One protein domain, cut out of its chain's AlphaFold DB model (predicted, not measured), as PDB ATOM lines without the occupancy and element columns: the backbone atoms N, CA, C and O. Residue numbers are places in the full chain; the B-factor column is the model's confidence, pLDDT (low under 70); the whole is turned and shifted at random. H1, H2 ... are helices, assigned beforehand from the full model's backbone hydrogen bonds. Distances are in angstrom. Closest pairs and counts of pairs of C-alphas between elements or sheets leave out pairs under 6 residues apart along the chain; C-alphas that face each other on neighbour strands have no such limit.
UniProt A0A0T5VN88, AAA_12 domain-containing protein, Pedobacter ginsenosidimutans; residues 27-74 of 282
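Overview. This is residues 27 to 74 of the 282 residues of the protein "AAA_12 domain-containing protein" of Pedobacter ginsenosidimutans (UniProt A0A0T5VN88). This is a rod with little regular structure, in which two short helices, H1 and then H2, follow each other along the length, joined by a looping link. Residues 27 to 33 make one end, and residues 60 to 74, with no named element, curl into a loop at the other. The printed part has 48 residues, of which 17 are in named elements; the class is all helix, with no named strand. The whole is loose, with a radius of gyration of the C-alphas of 13.0 A and spans of 39 by 17 by 16 A.

Along the chain. H1, residues 34 to 42, begins at C-alpha 34 (11.122, 36.650, 105.608) and is 12.2 A long. H2, residues 52 to 59, is 10.5 A long and ends at C-alpha 59 (-9.880, 43.492, 98.868).

Arrangement. H1 and H2 are only just apart, their closest C-alphas 8.4 A from each other. A short link of 9 residues joins them. In both helices every O i to N i+4 pair is within hydrogen-bond range.

Size, cuts and confidence. The C-alphas of Glu 30 and Leu 74, the two farthest apart, are 40.0 A apart. The printed part has no cut. Mean pLDDT of the printed part is 77.4; residues 27 to 32, 47 and 49 to 50 are under 70.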
ATOM      1  N   THR A  27      -1.451  41.970 118.934       36.84
ATOM      2  CA  THR A  27      -0.545  40.823 118.892       36.84
ATOM      3  C   THR A  27      -0.467  40.242 117.479       36.84
ATOM      4  O   THR A  27      -1.241  39.366 117.111       36.84
ATOM      5  N   PHE A  28       0.497  40.703 116.682       44.50
ATOM      6  CA  PHE A  28       1.103  39.845 115.675       44.50
ATOM      7  C   PHE A  28       2.090  38.962 116.431       44.50
ATOM      8  O   PHE A  28       3.076  39.459 116.975       44.50
ATOM      9  N   ALA A  29       1.786  37.666 116.506       48.84
ATOM     10  CA  ALA A  29       2.806  36.653 116.731       48.84
ATOM     11  C   ALA A  29       4.014  37.001 115.850       48.84
ATOM     12  O   ALA A  29       3.817  37.405 114.700       48.84
ATOM     13  N   GLU A  30       5.220  36.933 116.417       56.78
ATOM     14  CA  GLU A  30       6.483  37.198 115.722       56.78
ATOM     15  C   GLU A  30       6.400  36.638 114.305       56.78
ATOM     16  O   GLU A  30       6.267  35.428 114.131       56.78
ATOM     17  N   ILE A  31       6.358  37.518 113.297       60.47
ATOM     18  CA  ILE A  31       6.228  37.092 111.905       60.47
ATOM     19  C   ILE A  31       7.472  36.236 111.625       60.47
ATOM     20  O   ILE A  31       8.576  36.779 111.578       60.47
ATOM     21  N   PRO A  32       7.334  34.907 111.497       59.78
ATOM     22  CA  PRO A  32       8.411  33.992 111.877       59.78
ATOM     23  C   PRO A  32       9.495  33.871 110.803       59.78
ATOM     24  O   PRO A  32      10.539  33.265 111.031       59.78
ATOM     25  N   ASN A  33       9.256  34.412 109.607       74.56
ATOM     26  CA  ASN A  33      10.183  34.315 108.491       74.56
ATOM     27  C   ASN A  33      10.014  35.464 107.486       74.56
ATOM     28  O   ASN A  33       8.977  36.128 107.396       74.56
ATOM     29  N   GLN A  34      11.062  35.659 106.685       73.31
ATOM     30  CA  GLN A  34      11.122  36.650 105.608       73.31
ATOM     31  C   GLN A  34       9.991  36.476 104.581       73.31
ATOM     32  O   GLN A  34       9.497  37.459 104.040       73.31
ATOM     33  N   THR A  35       9.533  35.240 104.364       79.25
ATOM     34  CA  THR A  35       8.422  34.910 103.460       79.25
ATOM     35  C   THR A  35       7.101  35.519 103.920       79.25
ATOM     36  O   THR A  35       6.366  36.080 103.115       79.25
ATOM     37  N   SER A  36       6.812  35.471 105.219       76.69
ATOM     38  CA  SER A  36       5.586  36.030 105.794       76.69
ATOM     39  C   SER A  36       5.623  37.559 105.797       76.69
ATOM     40  O   SER A  36       4.606  38.206 105.560       76.69
ATOM     41  N   ILE A  37       6.807  38.154 105.984       77.06
ATOM     42  CA  ILE A  37       7.008  39.599 105.807       77.06
ATOM     43  C   ILE A  37       6.757  39.990 104.343       77.06
ATOM     44  O   ILE A  37       6.022  40.941 104.089       77.06
ATOM     45  N   ALA A  38       7.305  39.240 103.383       77.81
ATOM     46  CA  ALA A  38       7.098  39.488 101.958       77.81
ATOM     47  C   ALA A  38       5.625  39.319 101.536       77.81
ATOM     48  O   ALA A  38       5.118  40.116 100.746       77.81
ATOM     49  N   ASP A  39       4.909  38.338 102.091       80.06
ATOM     50  CA  ASP A  39       3.472  38.143 101.856       80.06
ATOM     51  C   ASP A  39       2.646  39.326 102.389       80.06
ATOM     52  O   ASP A  39       1.834  39.908 101.664       80.06
ATOM     53  N   LEU A  40       2.915  39.767 103.622       76.75
ATOM     54  CA  LEU A  40       2.268  40.948 104.202       76.75
ATOM     55  C   LEU A  40       2.594  42.226 103.420       76.75
ATOM     56  O   LEU A  40       1.719  43.079 103.263       76.75
ATOM     57  N   GLN A  41       3.814  42.352 102.896       77.19
ATOM     58  CA  GLN A  41       4.199  43.454 102.013       77.19
ATOM     59  C   GLN A  41       3.394  43.422 100.711       77.19
ATOM     60  O   GLN A  41       2.833  44.433 100.300       77.19
ATOM     61  N   THR A  42       3.288  42.246 100.091       76.38
ATOM     62  CA  THR A  42       2.568  42.035  98.826       76.38
ATOM     63  C   THR A  42       1.072  42.322  98.967       76.38
ATOM     64  O   THR A  42       0.432  42.815  98.035       76.38
ATOM     65  N   LYS A  43       0.509  42.062 100.148       73.81
ATOM     66  CA  LYS A  43      -0.889  42.352 100.481       73.81
ATOM     67  C   LYS A  43      -1.122  43.785 100.989       73.81
ATOM     68  O   LYS A  43      -2.269  44.168 101.195       73.81
ATOM     69  N   GLY A  44      -0.066  44.581 101.182       71.62
ATOM     70  CA  GLY A  44      -0.148  45.967 101.659       71.62
ATOM     71  C   GLY A  44      -0.409  46.124 103.165       71.62
ATOM     72  O   GLY A  44      -0.780  47.213 103.602       71.62
ATOM     73  N   PHE A  45      -0.219  45.066 103.964       72.38
ATOM     74  CA  PHE A  45      -0.489  45.046 105.411       72.38
ATOM     75  C   PHE A  45       0.707  45.449 106.289       72.38
ATOM     76  O   PHE A  45       0.537  45.635 107.495       72.38
ATOM     77  N   LEU A  46       1.915  45.599 105.733       75.50
ATOM     78  CA  LEU A  46       3.073  46.062 106.507       75.50
ATOM     79  C   LEU A  46       2.959  47.547 106.848       75.50
ATOM     80  O   LEU A  46       2.861  48.381 105.960       75.50
ATOM     81  N   SER A  47       3.092  47.898 108.126       69.81
ATOM     82  CA  SER A  47       3.067  49.292 108.593       69.81
ATOM     83  C   SER A  47       4.202  50.162 108.035       69.81
ATOM     84  O   SER A  47       4.023  51.368 107.893       69.81
ATOM     85  N   SER A  48       5.353  49.568 107.705       71.75
ATOM     86  CA  SER A  48       6.535  50.258 107.165       71.75
ATOM     87  C   SER A  48       6.517  50.449 105.644       71.75
ATOM     88  O   SER A  48       7.297  51.244 105.126       71.75
ATOM     89  N   ALA A  49       5.645  49.732 104.932       65.62
ATOM     90  CA  ALA A  49       5.540  49.741 103.472       65.62
ATOM     91  C   ALA A  49       4.069  49.658 103.023       65.62
ATOM     92  O   ALA A  49       3.739  48.966 102.060       65.62
ATOM     93  N   ASN A  50       3.167  50.312 103.762       69.81
ATOM     94  CA  ASN A  50       1.735  50.230 103.499       69.81
ATOM     95  C   ASN A  50       1.341  51.032 102.256       69.81
ATOM     96  O   ASN A  50       1.872  52.099 101.953       69.81
ATOM     97  N   SER A  51       0.327  50.530 101.558       79.69
ATOM     98  CA  SER A  51      -0.372  51.264 100.513       79.69
ATOM     99  C   SER A  51      -1.857  50.992 100.673       79.69
ATOM    100  O   SER A  51      -2.333  49.891 100.402       79.69
ATOM    101  N   ILE A  52      -2.603  52.006 101.126       84.19
ATOM    102  CA  ILE A  52      -4.067  51.917 101.259       84.19
ATOM    103  C   ILE A  52      -4.691  51.553  99.905       84.19
ATOM    104  O   ILE A  52      -5.639  50.776  99.854       84.19
ATOM    105  N   MET A  53      -4.118  52.061  98.810       84.50
ATOM    106  CA  MET A  53      -4.551  51.723  97.457       84.50
ATOM    107  C   MET A  53      -4.356  50.234  97.158       84.50
ATOM    108  O   MET A  53      -5.290  49.581  96.712       84.50
ATOM    109  N   GLN A  54      -3.181  49.678  97.459       83.94
ATOM    110  CA  GLN A  54      -2.905  48.254  97.253       83.94
ATOM    111  C   GLN A  54      -3.834  47.376  98.102       83.94
ATOM    112  O   GLN A  54      -4.371  46.389  97.607       83.94
ATOM    113  N   LEU A  55      -4.085  47.766  99.356       84.75
ATOM    114  CA  LEU A  55      -5.039  47.074 100.222       84.75
ATOM    115  C   LEU A  55      -6.461  47.101  99.634       84.75
ATOM    116  O   LEU A  55      -7.133  46.070  99.583       84.75
ATOM    117  N   ALA A  56      -6.917  48.257  99.148       86.94
ATOM    118  CA  ALA A  56      -8.220  48.393  98.499       86.94
ATOM    119  C   ALA A  56      -8.313  47.555  97.208       86.94
ATOM    120  O   ALA A  56      -9.312  46.876  96.983       86.94
ATOM    121  N   GLN A  57      -7.251  47.529  96.398       87.31
ATOM    122  CA  GLN A  57      -7.168  46.706  95.187       87.31
ATOM    123  C   GLN A  57      -7.228  45.209  95.514       87.31
ATOM    124  O   GLN A  57      -7.941  44.455  94.861       87.31
ATOM    125  N   LYS A  58      -6.528  44.736  96.549       83.50
ATOM    126  CA  LYS A  58      -6.563  43.304  96.887       83.50
ATOM    127  C   LYS A  58      -7.883  42.875  97.538       83.50
ATOM    128  O   LYS A  58      -8.258  41.711  97.398       83.50
ATOM    129  N   THR A  59      -8.598  43.788  98.200       86.81
ATOM    130  CA  THR A  59      -9.880  43.492  98.868       86.81
ATOM    131  C   THR A  59     -11.109  43.661  97.974       86.81
ATOM    132  O   THR A  59     -12.131  43.036  98.252       86.81
ATOM    133  N   THR A  60     -11.044  44.452  96.897       88.38
ATOM    134  CA  THR A  60     -12.198  44.630  96.003       88.38
ATOM    135  C   THR A  60     -12.532  43.340  95.235       88.38
ATOM    136  O   THR A  60     -11.626  42.689  94.704       88.38
ATOM    137  N   PRO A  61     -13.824  42.958  95.137       89.81
ATOM    138  CA  PRO A  61     -14.259  41.836  94.305       89.81
ATOM    139  C   PRO A  61     -14.340  42.210  92.817       89.81
ATOM    140  O   PRO A  61     -14.468  41.334  91.968       89.81
ATOM    141  N   TYR A  62     -14.293  43.504  92.494       89.56
ATOM    142  CA  TYR A  62     -14.436  43.997  91.130       89.56
ATOM    143  C   TYR A  62     -13.099  43.983  90.396       89.56
ATOM    144  O   TYR A  62     -12.099  44.482  90.910       89.56
ATOM    145  N   GLN A  63     -13.101  43.478  89.166       90.50
ATOM    146  CA  GLN A  63     -11.979  43.561  88.239       90.50
ATOM    147  C   GLN A  63     -12.537  43.722  86.828       90.50
ATOM    148  O   GLN A  63     -13.026  42.763  86.241       90.50
ATOM    149  N   LEU A  64     -12.510  44.952  86.313       88.44
ATOM    150  CA  LEU A  64     -13.054  45.239  84.983       88.44
ATOM    151  C   LEU A  64     -12.157  44.684  83.868       88.44
ATOM    152  O   LEU A  64     -12.655  44.129  82.895       88.44
ATOM    153  N   TYR A  65     -10.837  44.807  84.036       85.44
ATOM    154  CA  TYR A  65      -9.838  44.355  83.068       85.44
ATOM    155  C   TYR A  65      -8.990  43.233  83.690       85.44
ATOM    156  O   TYR A  65      -8.231  43.510  84.622       85.44
ATOM    157  N   PRO A  66      -9.097  41.976  83.211       85.69
ATOM    158  CA  PRO A  66      -8.372  40.836  83.782       85.69
ATOM    159  C   PRO A  66      -6.843  40.971  83.763       85.69
ATOM    160  O   PRO A  66      -6.176  40.438  84.644       85.69
ATOM    161  N   GLU A  67      -6.295  41.699  82.787       83.31
ATOM    162  CA  GLU A  67      -4.849  41.931  82.656       83.31
ATOM    163  C   GLU A  67      -4.310  43.039  83.574       83.31
ATOM    164  O   GLU A  67      -3.101  43.227  83.681       83.31
ATOM    165  N   MET A  68      -5.196  43.763  84.261       81.81
ATOM    166  CA  MET A  68      -4.835  44.839  85.181       81.81
ATOM    167  C   MET A  68      -5.077  44.427  86.632       81.81
ATOM    168  O   MET A  68      -5.791  43.468  86.934       81.81
ATOM    169  N   GLU A  69      -4.502  45.199  87.555       83.56
ATOM    170  CA  GLU A  69      -4.810  45.072  88.978       83.56
ATOM    171  C   GLU A  69      -6.315  45.229  89.236       83.56
ATOM    172  O   GLU A  69      -7.026  45.974  88.555       83.56
ATOM    173  N   ARG A  70      -6.796  44.523  90.261       87.50
ATOM    174  CA  ARG A  70      -8.202  44.543  90.672       87.50
ATOM    175  C   ARG A  70      -8.702  45.967  90.925       87.50
ATOM    176  O   ARG A  70      -8.009  46.808  91.498       87.50
ATOM    177  N   GLY A  71      -9.949  46.204  90.538       88.44
ATOM    178  CA  GLY A  71     -10.617  47.495  90.568       88.44
ATOM    179  C   GLY A  71     -11.264  47.854  89.231       88.44
ATOM    180  O   GLY A  71     -11.370  47.040  88.310       88.44
ATOM    181  N   MET A  72     -11.716  49.103  89.147       87.38
ATOM    182  CA  MET A  72     -12.242  49.713  87.927       87.38
ATOM    183  C   MET A  72     -11.327  50.874  87.548       87.38
ATOM    184  O   MET A  72     -11.318  51.911  88.210       87.38
ATOM    185  N   MET A  73     -10.516  50.678  86.511       85.81
ATOM    186  CA  MET A  73      -9.650  51.726  85.981       85.81
ATOM    187  C   MET A  73     -10.451  52.646  85.058       85.81
ATOM    188  O   MET A  73     -11.161  52.176  84.172       85.81
ATOM    189  N   LEU A  74     -10.298  53.957  85.244       90.44
ATOM    190  CA  LEU A  74     -10.785  54.945  84.284       90.44
ATOM    191  C   LEU A  74      -9.815  54.999  83.100       90.44
ATOM    192  O   LEU A  74      -8.642  55.329  83.283       90.44
TER     193      LEU A  74